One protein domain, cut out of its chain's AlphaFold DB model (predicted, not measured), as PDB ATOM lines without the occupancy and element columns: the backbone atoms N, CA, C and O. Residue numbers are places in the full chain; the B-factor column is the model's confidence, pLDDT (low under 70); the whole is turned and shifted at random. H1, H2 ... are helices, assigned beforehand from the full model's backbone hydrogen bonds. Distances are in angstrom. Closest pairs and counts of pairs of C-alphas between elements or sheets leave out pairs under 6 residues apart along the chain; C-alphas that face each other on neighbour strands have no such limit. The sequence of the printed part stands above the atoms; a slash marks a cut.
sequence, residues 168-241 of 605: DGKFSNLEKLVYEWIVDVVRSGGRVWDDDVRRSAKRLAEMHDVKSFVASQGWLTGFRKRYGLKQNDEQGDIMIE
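AT A GLANCE: This is residues 168 to 241 of the 605 residues of the protein "HTH CENPB-type domain-containing protein" of Varroa destructor (UniProt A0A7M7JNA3). Look first for the longest helix, H1, and for H2 packed on it: the two cross near their middles as a steep, open X, and a shorter helix, H3, lies over one side of the pair, about perpendicular to both and only loosely joined to them. After H3 a tail, residues 227 to 241, has no named element and folds back on itself in a small loop, where residues 230 to 231 pair antiparallel with residues 238 to 239. The printed part has 74 residues with three named helices, in the order H1, H2, H3, and no named strand; the class is all helix. The whole is compact, with a radius of gyration of the C-alphas of 11.7 A, and the C-alphas span 34 by 24 by 19 A.

IN THESE COORDINATES: Find C-alpha 172 at (148.375, 127.389, 164.477); from there H1, residues 172 to 187, runs 22.2 A to C-alpha 187 at (161.598, 131.893, 147.214). Next look for H2, residues 194 to 207, which is 19.9 A long from first to last C-alpha. H3, residues 217 to 226, is the shortest at 14.1 A and ends at C-alpha 226, at (157.081, 131.473, 166.838).

HOW THE PARTS SIT: Start at H1 and compare it with H2: they touch, and their closest C-alphas, those of Val 178 and Ala 201, are 5.7 A apart. Their lines stand at a steep tilt of 54 degrees, and they run opposite ways. Now move to H3, which only just touches H2, with 3 pairs of C-alphas within 8 A. H2 touches H3 with residues 194 to 198 alone, and the closest C-alphas of the two helices, those of Arg 198 and Leu 220, are 7.2 A apart. The lines of H2 and H3 are about perpendicular, at 87 degrees. H1 and H3 are close but not clearly touching: their closest C-alphas, those of Glu 175 and Phe 223, are 7.1 A apart, and their lines are about perpendicular at 76 degrees. In the backbones of H1, H2 and H3, every O i to N i+4 pair is within hydrogen-bond range.

THE WHOLE: Measure the whole between the two C-alphas farthest apart, those of Asp 209 and Glu 234, at 36.2 A. The first and last printed C-alphas, of Asp 168 and Glu 241, are 21.3 A apart. The printed part has no cut. The links H1 to H2, with 6 residues, and H2 to H3, with 9 residues, are short. Read the B-factor column for the model's confidence: the mean pLDDT of the printed part is 91.5, and no printed residue is under 70.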
ATOM      1  N   ASP A 168     151.928 126.355 170.615       76.94
ATOM      2  CA  ASP A 168     151.158 126.571 169.399       76.94
ATOM      3  C   ASP A 168     150.234 127.793 169.596       76.94
ATOM      4  O   ASP A 168     149.603 127.948 170.648       76.94
ATOM      5  N   GLY A 169     150.190 128.700 168.614       81.75
ATOM      6  CA  GLY A 169     149.259 129.830 168.635       81.75
ATOM      7  C   GLY A 169     147.805 129.347 168.580       81.75
ATOM      8  O   GLY A 169     147.532 128.262 168.068       81.75
ATOM      9  N   LYS A 170     146.847 130.172 169.038       89.31
ATOM     10  CA  LYS A 170     145.398 129.865 168.952       89.31
ATOM     11  C   LYS A 170     144.964 129.483 167.525       89.31
ATOM     12  O   LYS A 170     144.012 128.731 167.354       89.31
ATOM     13  N   PHE A 171     145.676 129.993 166.521       93.50
ATOM     14  CA  PHE A 171     145.405 129.805 165.100       93.50
ATOM     15  C   PHE A 171     146.583 129.113 164.386       93.50
ATOM     16  O   PHE A 171     146.975 129.523 163.300       93.50
ATOM     17  N   SER A 172     147.177 128.080 164.993       91.81
ATOM     18  CA  SER A 172     148.375 127.389 164.477       91.81
ATOM     19  C   SER A 172     148.272 126.935 163.011       91.81
ATOM     20  O   SER A 172     149.229 127.110 162.260       91.81
ATOM     21  N   ASN A 173     147.118 126.413 162.584       93.44
ATOM     22  CA  ASN A 173     146.881 126.006 161.191       93.44
ATOM     23  C   ASN A 173     146.925 127.198 160.222       93.44
ATOM     24  O   ASN A 173     147.551 127.110 159.171       93.44
ATOM     25  N   LEU A 174     146.308 128.324 160.594       95.94
ATOM     26  CA  LEU A 174     146.356 129.562 159.813       95.94
ATOM     27  C   LEU A 174     147.782 130.117 159.758       95.94
ATOM     28  O   LEU A 174     148.257 130.501 158.698       95.94
ATOM     29  N   GLU A 175     148.488 130.119 160.889       95.50
ATOM     30  CA  GLU A 175     149.882 130.560 160.959       95.50
ATOM     31  C   GLU A 175     150.805 129.713 160.073       95.50
ATOM     32  O   GLU A 175     151.706 130.264 159.450       95.50
ATOM     33  N   LYS A 176     150.553 128.400 159.952       93.25
ATOM     34  CA  LYS A 176     151.292 127.524 159.032       93.25
ATOM     35  C   LYS A 176     151.097 127.955 157.576       93.25
ATOM     36  O   LYS A 176     152.086 128.108 156.870       93.25
ATOM     37  N   LEU A 177     149.856 128.218 157.162       95.88
ATOM     38  CA  LEU A 177     149.530 128.690 155.808       95.88
ATOM     39  C   LEU A 177     150.136 130.070 155.513       95.88
ATOM     40  O   LEU A 177     150.637 130.310 154.418       95.88
ATOM     41  N   VAL A 178     150.127 130.976 156.500       96.50
ATOM     42  CA  VAL A 178     150.790 132.284 156.386       96.50
ATOM     43  C   VAL A 178     152.292 132.098 156.196       96.50
ATOM     44  O   VAL A 178     152.863 132.720 155.310       96.50
ATOM     45  N   TYR A 179     152.934 131.237 156.987       94.75
ATOM     46  CA  TYR A 179     154.366 130.966 156.861       94.75
ATOM     47  C   TYR A 179     154.727 130.334 155.509       94.75
ATOM     48  O   TYR A 179     155.668 130.794 154.869       94.75
ATOM     49  N   GLU A 180     153.955 129.349 155.038       94.19
ATOM     50  CA  GLU A 180     154.114 128.744 153.707       94.19
ATOM     51  C   GLU A 180     154.025 129.802 152.595       94.19
ATOM     52  O   GLU A 180     154.892 129.853 151.724       94.19
ATOM     53  N   TRP A 181     153.063 130.728 152.685       96.25
ATOM     54  CA  TRP A 181     152.963 131.858 151.759       96.25
ATOM     55  C   TRP A 181     154.179 132.806 151.815       96.25
ATOM     56  O   TRP A 181     154.659 133.221 150.761       96.25
ATOM     57  N   ILE A 182     154.720 133.130 153.001       95.31
ATOM     58  CA  ILE A 182     155.942 133.958 153.103       95.31
ATOM     59  C   ILE A 182     157.126 133.229 152.451       95.31
ATOM     60  O   ILE A 182     157.870 133.847 151.693       95.31
ATOM     61  N   VAL A 183     157.283 131.922 152.698       92.81
ATOM     62  CA  VAL A 183     158.341 131.101 152.081       92.81
ATOM     63  C   VAL A 183     158.232 131.117 150.557       92.81
ATOM     64  O   VAL A 183     159.248 131.308 149.893       92.81
ATOM     65  N   ASP A 184     157.032 130.981 149.986       93.44
ATOM     66  CA  ASP A 184     156.842 131.047 148.532       93.44
ATOM     67  C   ASP A 184     157.176 132.429 147.945       93.44
ATOM     68  O   ASP A 184     157.836 132.502 146.905       93.44
ATOM     69  N   VAL A 185     156.786 133.526 148.610       94.44
ATOM     70  CA  VAL A 185     157.127 134.886 148.153       94.44
ATOM     71  C   VAL A 185     158.640 135.118 148.218       94.44
ATOM     72  O   VAL A 185     159.231 135.515 147.212       94.44
ATOM     73  N   VAL A 186     159.288 134.784 149.338       92.25
ATOM     74  CA  VAL A 186     160.750 134.903 149.498       92.25
ATOM     75  C   VAL A 186     161.489 134.024 148.482       92.25
ATOM     76  O   VAL A 186     162.439 134.483 147.851       92.25
ATOM     77  N   ARG A 187     161.018 132.794 148.227       90.00
ATOM     78  CA  ARG A 187     161.598 131.893 147.214       90.00
ATOM     79  C   ARG A 187     161.435 132.411 145.780       90.00
ATOM     80  O   ARG A 187     162.239 132.069 144.920       90.00
ATOM     81  N   SER A 188     160.434 133.253 145.518       92.69
ATOM     82  CA  SER A 188     160.293 133.974 144.244       92.69
ATOM     83  C   SER A 188     161.151 135.247 144.136       92.69
ATOM     84  O   SER A 188     161.076 135.942 143.127       92.69
ATOM     85  N   GLY A 189     161.970 135.559 145.149       90.38
ATOM     86  CA  GLY A 189     162.762 136.793 145.225       90.38
ATOM     87  C   GLY A 189     161.958 138.025 145.660       90.38
ATOM     88  O   GLY A 189     162.469 139.143 145.607       90.38
ATOM     89  N   GLY A 190     160.706 137.839 146.086       90.31
ATOM     90  CA  GLY A 190     159.863 138.903 146.621       90.31
ATOM     91  C   GLY A 190     160.235 139.261 148.061       90.31
ATOM     92  O   GLY A 190     160.608 138.400 148.857       90.31
ATOM     93  N   ARG A 191     160.087 140.541 148.415       93.19
ATOM     94  CA  ARG A 191     160.179 141.021 149.803       93.19
ATOM     95  C   ARG A 191     158.792 141.017 150.440       93.19
ATOM     96  O   ARG A 191     157.805 141.287 149.760       93.19
ATOM     97  N   VAL A 192     158.724 140.728 151.737       94.75
ATOM     98  CA  VAL A 192     157.467 140.660 152.494       94.75
ATOM     99  C   VAL A 192     157.519 141.636 153.660       94.75
ATOM    100  O   VAL A 192     158.429 141.562 154.484       94.75
ATOM    101  N   TRP A 193     156.524 142.516 153.759       95.19
ATOM    102  CA  TRP A 193     156.384 143.448 154.877       95.19
ATOM    103  C   TRP A 193     155.379 142.951 155.918       95.19
ATOM    104  O   TRP A 193     154.497 142.137 155.630       95.19
ATOM    105  N   ASP A 194     155.457 143.509 157.127       94.56
ATOM    106  CA  ASP A 194     154.499 143.275 158.218       94.56
ATOM    107  C   ASP A 194     153.032 143.447 157.768       94.56
ATOM    108  O   ASP A 194     152.158 142.656 158.129       94.56
ATOM    109  N   ASP A 195     152.757 144.451 156.933       95.19
ATOM    110  CA  ASP A 195     151.424 144.721 156.387       95.19
ATOM    111  C   ASP A 195     150.959 143.659 155.392       95.19
ATOM    112  O   ASP A 195     149.778 143.303 155.381       95.19
ATOM    113  N   ASP A 196     151.875 143.100 154.602       95.88
ATOM    114  CA  ASP A 196     151.567 142.032 153.657       95.88
ATOM    115  C   ASP A 196     151.275 140.725 154.397       95.88
ATOM    116  O   ASP A 196     150.303 140.045 154.062       95.88
ATOM    117  N   VAL A 197     152.018 140.423 155.471       96.88
ATOM    118  CA  VAL A 197     151.711 139.296 156.369       96.88
ATOM    119  C   VAL A 197     150.332 139.459 156.995       96.88
ATOM    120  O   VAL A 197     149.540 138.518 156.969       96.88
ATOM    121  N   ARG A 198     149.994 140.643 157.528       97.50
ATOM    122  CA  ARG A 198     148.669 140.887 158.127       97.50
ATOM    123  C   ARG A 198     147.541 140.773 157.097       97.50
ATOM    124  O   ARG A 198     146.513 140.158 157.390       97.50
ATOM    125  N   ARG A 199     147.733 141.314 155.889       97.75
ATOM    126  CA  ARG A 199     146.759 141.257 154.786       97.75
ATOM    127  C   ARG A 199     146.566 139.827 154.274       97.75
ATOM    128  O   ARG A 199     145.427 139.387 154.122       97.75
ATOM    129  N   SER A 200     147.657 139.086 154.080       97.44
ATOM    130  CA  SER A 200     147.639 137.678 153.672       97.44
ATOM    131  C   SER A 200     146.991 136.792 154.739       97.44
ATOM    132  O   SER A 200     146.081 136.026 154.433       97.44
ATOM    133  N   ALA A 201     147.342 136.976 156.015       97.75
ATOM    134  CA  ALA A 201     146.733 136.252 157.128       97.75
ATOM    135  C   ALA A 201     145.223 136.489 157.243       97.75
ATOM    136  O   ALA A 201     144.482 135.548 157.516       97.75
ATOM    137  N   LYS A 202     144.747 137.718 156.995       97.94
ATOM    138  CA  LYS A 202     143.307 138.000 156.951       97.94
ATOM    139  C   LYS A 202     142.624 137.261 155.792       97.94
ATOM    140  O   LYS A 202     141.633 136.579 156.022       97.94
ATOM    141  N   ARG A 203     143.193 137.319 154.582       97.56
ATOM    142  CA  ARG A 203     142.676 136.609 153.398       97.56
ATOM    143  C   ARG A 203     142.643 135.088 153.598       97.56
ATOM    144  O   ARG A 203     141.669 134.440 153.229       97.56
ATOM    145  N   LEU A 204     143.690 134.517 154.193       97.50
ATOM    146  CA  LEU A 204     143.755 133.091 154.525       97.50
ATOM    147  C   LEU A 204     142.745 132.720 155.624       97.50
ATOM    148  O   LEU A 204     142.142 131.654 155.554       97.50
ATOM    149  N   ALA A 205     142.500 133.596 156.603       97.50
ATOM    150  CA  ALA A 205     141.464 133.378 157.610       97.50
ATOM    151  C   ALA A 205     140.059 133.372 156.995       97.50
ATOM    152  O   ALA A 205     139.274 132.483 157.308       97.50
ATOM    153  N   GLU A 206     139.763 134.317 156.098       97.50
ATOM    154  CA  GLU A 206     138.503 134.384 155.346       97.50
ATOM    155  C   GLU A 206     138.313 133.120 154.478       97.50
ATOM    156  O   GLU A 206     137.260 132.492 154.529       97.50
ATOM    157  N   MET A 207     139.357 132.672 153.769       96.56
ATOM    158  CA  MET A 207     139.327 131.470 152.916       96.56
ATOM    159  C   MET A 207     139.141 130.146 153.686       96.56
ATOM    160  O   MET A 207     138.618 129.184 153.129       96.56
ATOM    161  N   HIS A 208     139.559 130.088 154.954       94.88
ATOM    162  CA  HIS A 208     139.424 128.913 155.830       94.88
ATOM    163  C   HIS A 208     138.322 129.070 156.903       94.88
ATOM    164  O   HIS A 208     138.328 128.350 157.900       94.88
ATOM    165  N   ASP A 209     137.392 130.015 156.715       95.56
ATOM    166  CA  ASP A 209     136.256 130.336 157.601       95.56
ATOM    167  C   ASP A 209     136.616 130.637 159.079       95.56
ATOM    168  O   ASP A 209     135.836 130.437 160.014       95.56
ATOM    169  N   VAL A 210     137.813 131.175 159.331       96.06
ATOM    170  CA  VAL A 210     138.317 131.490 160.681       96.06
ATOM    171  C   VAL A 210     137.814 132.866 161.151       96.06
ATOM    172  O   VAL A 210     138.589 133.784 161.418       96.06
ATOM    173  N   LYS A 211     136.490 133.008 161.308       93.12
ATOM    174  CA  LYS A 211     135.790 134.285 161.607       93.12
ATOM    175  C   LYS A 211     136.262 135.030 162.865       93.12
ATOM    176  O   LYS A 211     136.034 136.226 162.988       93.12
ATOM    177  N   SER A 212     136.904 134.341 163.813       94.75
ATOM    178  CA  SER A 212     137.416 134.943 165.061       94.75
ATOM    179  C   SER A 212     138.879 135.405 164.995       94.75
ATOM    180  O   SER A 212     139.449 135.793 166.020       94.75
ATOM    181  N   PHE A 213     139.512 135.335 163.821       97.31
ATOM    182  CA  PHE A 213     140.885 135.783 163.633       97.31
ATOM    183  C   PHE A 213     140.978 137.304 163.469       97.31
ATOM    184  O   PHE A 213     140.275 137.907 162.662       97.31
ATOM    185  N   VAL A 214     141.915 137.919 164.192       97.19
ATOM    186  CA  VAL A 214     142.274 139.332 164.033       97.19
ATOM    187  C   VAL A 214     143.785 139.422 163.852       97.19
ATOM    188  O   VAL A 214     144.541 139.087 164.769       97.19
ATOM    189  N   ALA A 215     144.219 139.930 162.694       96.81
ATOM    190  CA  ALA A 215     145.619 140.197 162.345       96.81
ATOM    191  C   ALA A 215     146.190 141.406 163.125       96.81
ATOM    192  O   ALA A 215     146.634 142.403 162.559       96.81
ATOM    193  N   SER A 216     146.118 141.343 164.454       96.81
ATOM    194  CA  SER A 216     146.610 142.375 165.368       96.81
ATOM    195  C   SER A 216     148.140 142.413 165.412       96.81
ATOM    196  O   SER A 216     148.806 141.406 165.168       96.81
ATOM    197  N   GLN A 217     148.713 143.553 165.812       95.06
ATOM    198  CA  GLN A 217     150.167 143.679 165.970       95.06
ATOM    199  C   GLN A 217     150.725 142.721 167.039       95.06
ATOM    200  O   GLN A 217     151.811 142.171 166.878       95.06
ATOM    201  N   GLY A 218     149.954 142.448 168.100       94.56
ATOM    202  CA  GLY A 218     150.311 141.444 169.106       94.56
ATOM    203  C   GLY A 218     150.345 140.018 168.542       94.56
ATOM    204  O   GLY A 218     151.254 139.251 168.866       94.56
ATOM    205  N   TRP A 219     149.404 139.672 167.651       96.00
ATOM    206  CA  TRP A 219     149.456 138.401 166.924       96.00
ATOM    207  C   TRP A 219     150.691 138.329 166.020       96.00
ATOM    208  O   TRP A 219     151.419 137.343 166.112       96.00
ATOM    209  N   LEU A 220     150.967 139.373 165.227       95.19
ATOM    210  CA  LEU A 220     152.101 139.416 164.298       95.19
ATOM    211  C   LEU A 220     153.448 139.276 165.023       95.19
ATOM    212  O   LEU A 220     154.259 138.428 164.659       95.19
ATOM    213  N   THR A 221     153.675 140.034 166.097       92.56
ATOM    214  CA  THR A 221     154.893 139.917 166.918       92.56
ATOM    215  C   THR A 221     155.041 138.517 167.517       92.56
ATOM    216  O   THR A 221     156.129 137.942 167.497       92.56
ATOM    217  N   GLY A 222     153.943 137.919 167.991       91.44
ATOM    218  CA  GLY A 222     153.947 136.535 168.461       91.44
ATOM    219  C   GLY A 222     154.231 135.518 167.348       91.44
ATOM    220  O   GLY A 222     154.957 134.556 167.583       91.44
ATOM    221  N   PHE A 223     153.670 135.725 166.156       92.94
ATOM    222  CA  PHE A 223     153.874 134.892 164.972       92.94
ATOM    223  C   PHE A 223     155.341 134.929 164.529       92.94
ATOM    224  O   PHE A 223     155.970 133.874 164.458       92.94
ATOM    225  N   ARG A 224     155.933 136.123 164.377       91.62
ATOM    226  CA  ARG A 224     157.361 136.284 164.052       91.62
ATOM    227  C   ARG A 224     158.259 135.544 165.047       91.62
ATOM    228  O   ARG A 224     159.094 134.747 164.628       91.62
ATOM    229  N   LYS A 225     158.005 135.689 166.357       87.56
ATOM    230  CA  LYS A 225     158.742 134.949 167.401       87.56
ATOM    231  C   LYS A 225     158.547 133.424 167.321       87.56
ATOM    232  O   LYS A 225     159.496 132.692 167.589       87.56
ATOM    233  N   ARG A 226     157.353 132.923 166.972       87.69
ATOM    234  CA  ARG A 226     157.081 131.473 166.838       87.69
ATOM    235  C   ARG A 226     157.749 130.836 165.618       87.69
ATOM    236  O   ARG A 226     158.099 129.663 165.697       87.69
ATOM    237  N   TYR A 227     157.911 131.588 164.530       87.19
ATOM    238  CA  TYR A 227     158.448 131.108 163.249       87.19
ATOM    239  C   TYR A 227     159.888 131.571 162.965       87.19
ATOM    240  O   TYR A 227     160.365 131.430 161.843       87.19
ATOM    241  N   GLY A 228     160.576 132.147 163.959       86.12
ATOM    242  CA  GLY A 228     161.971 132.588 163.826       86.12
ATOM    243  C   GLY A 228     162.192 133.704 162.797       86.12
ATOM    244  O   GLY A 228     163.313 133.879 162.329       86.12
ATOM    245  N   LEU A 229     161.140 134.441 162.430       88.62
ATOM    246  CA  LEU A 229     161.198 135.484 161.408       88.62
ATOM    247  C   LEU A 229     161.954 136.700 161.950       88.62
ATOM    248  O   LEU A 229     161.524 137.305 162.937       88.62
ATOM    249  N   LYS A 230     163.057 137.067 161.294       86.81
ATOM    250  CA  LYS A 230     163.811 138.284 161.608       86.81
ATOM    251  C   LYS A 230     163.224 139.451 160.817       86.81
ATOM    252  O   LYS A 230     162.977 139.326 159.620       86.81
ATOM    253  N   GLN A 231     162.997 140.574 161.491       83.38
ATOM    254  CA  GLN A 231     162.780 141.851 160.819       83.38
ATOM    255  C   GLN A 231     164.151 142.472 160.567       83.38
ATOM    256  O   GLN A 231     165.027 142.406 161.428       83.38
ATOM    257  N   ASN A 232     164.339 143.020 159.377       82.81
ATOM    258  CA  ASN A 232     165.532 143.757 159.017       82.81
ATOM    259  C   ASN A 232     165.347 145.222 159.435       82.81
ATOM    260  O   ASN A 232     164.460 145.899 158.915       82.81
ATOM    261  N   ASP A 233     166.142 145.708 160.387       78.50
ATOM    262  CA  ASP A 233     165.942 147.036 160.985       78.50
ATOM    263  C   ASP A 233     166.166 148.189 159.986       78.50
ATOM    264  O   ASP A 233     165.599 149.268 160.150       78.50
ATOM    265  N   GLU A 234     166.957 147.968 158.929       76.38
ATOM    266  CA  GLU A 234     167.282 149.002 157.938       76.38
ATOM    267  C   GLU A 234     166.224 149.171 156.841       76.38
ATOM    268  O   GLU A 234     166.024 150.277 156.336       76.38
ATOM    269  N   GLN A 235     165.577 148.077 156.427       74.19
ATOM    270  CA  GLN A 235     164.607 148.079 155.325       74.19
ATOM    271  C   GLN A 235     163.194 147.665 155.748       74.19
ATOM    272  O   GLN A 235     162.293 147.718 154.921       74.19
ATOM    273  N   GLY A 236     162.965 147.284 157.007       77.94
ATOM    274  CA  GLY A 236     161.650 146.937 157.558       77.94
ATOM    275  C   GLY A 236     161.039 145.627 157.046       77.94
ATOM    276  O   GLY A 236     159.970 145.237 157.530       77.94
ATOM    277  N   ASP A 237     161.704 144.940 156.114       83.62
ATOM    278  CA  ASP A 237     161.245 143.695 155.514       83.62
ATOM    279  C   ASP A 237     161.544 142.463 156.380       83.62
ATOM    280  O   ASP A 237     162.387 142.463 157.282       83.62
ATOM    281  N   ILE A 238     160.775 141.403 156.142       83.69
ATOM    282  CA  ILE A 238     160.884 140.140 156.866       83.69
ATOM    283  C   ILE A 238     161.844 139.228 156.112       83.69
ATOM    284  O   ILE A 238     161.543 138.764 155.011       83.69
ATOM    285  N   MET A 239     162.976 138.919 156.739       79.00
ATOM    286  CA  MET A 239     163.938 137.956 156.219       79.00
ATOM    287  C   MET A 239     163.691 136.568 156.813       79.00
ATOM    288  O   MET A 239     163.647 136.381 158.034       79.00
ATOM    289  N   ILE A 240     163.587 135.574 155.930       82.81
ATOM    290  CA  ILE A 240     163.734 134.163 156.288       82.81
ATOM    291  C   ILE A 240     165.168 133.755 155.954       82.81
ATOM    292  O   ILE A 240     165.568 133.795 154.793       82.81
ATOM    293  N   GLU A 241     165.926 133.311 156.957       72.00
ATOM    294  CA  GLU A 241     167.162 132.553 156.731       72.00
ATOM    295  C   GLU A 241     166.808 131.151 156.221       72.00
ATOM    296  O   GLU A 241     166.740 130.190 156.992       72.00
TER     297      GLU A 241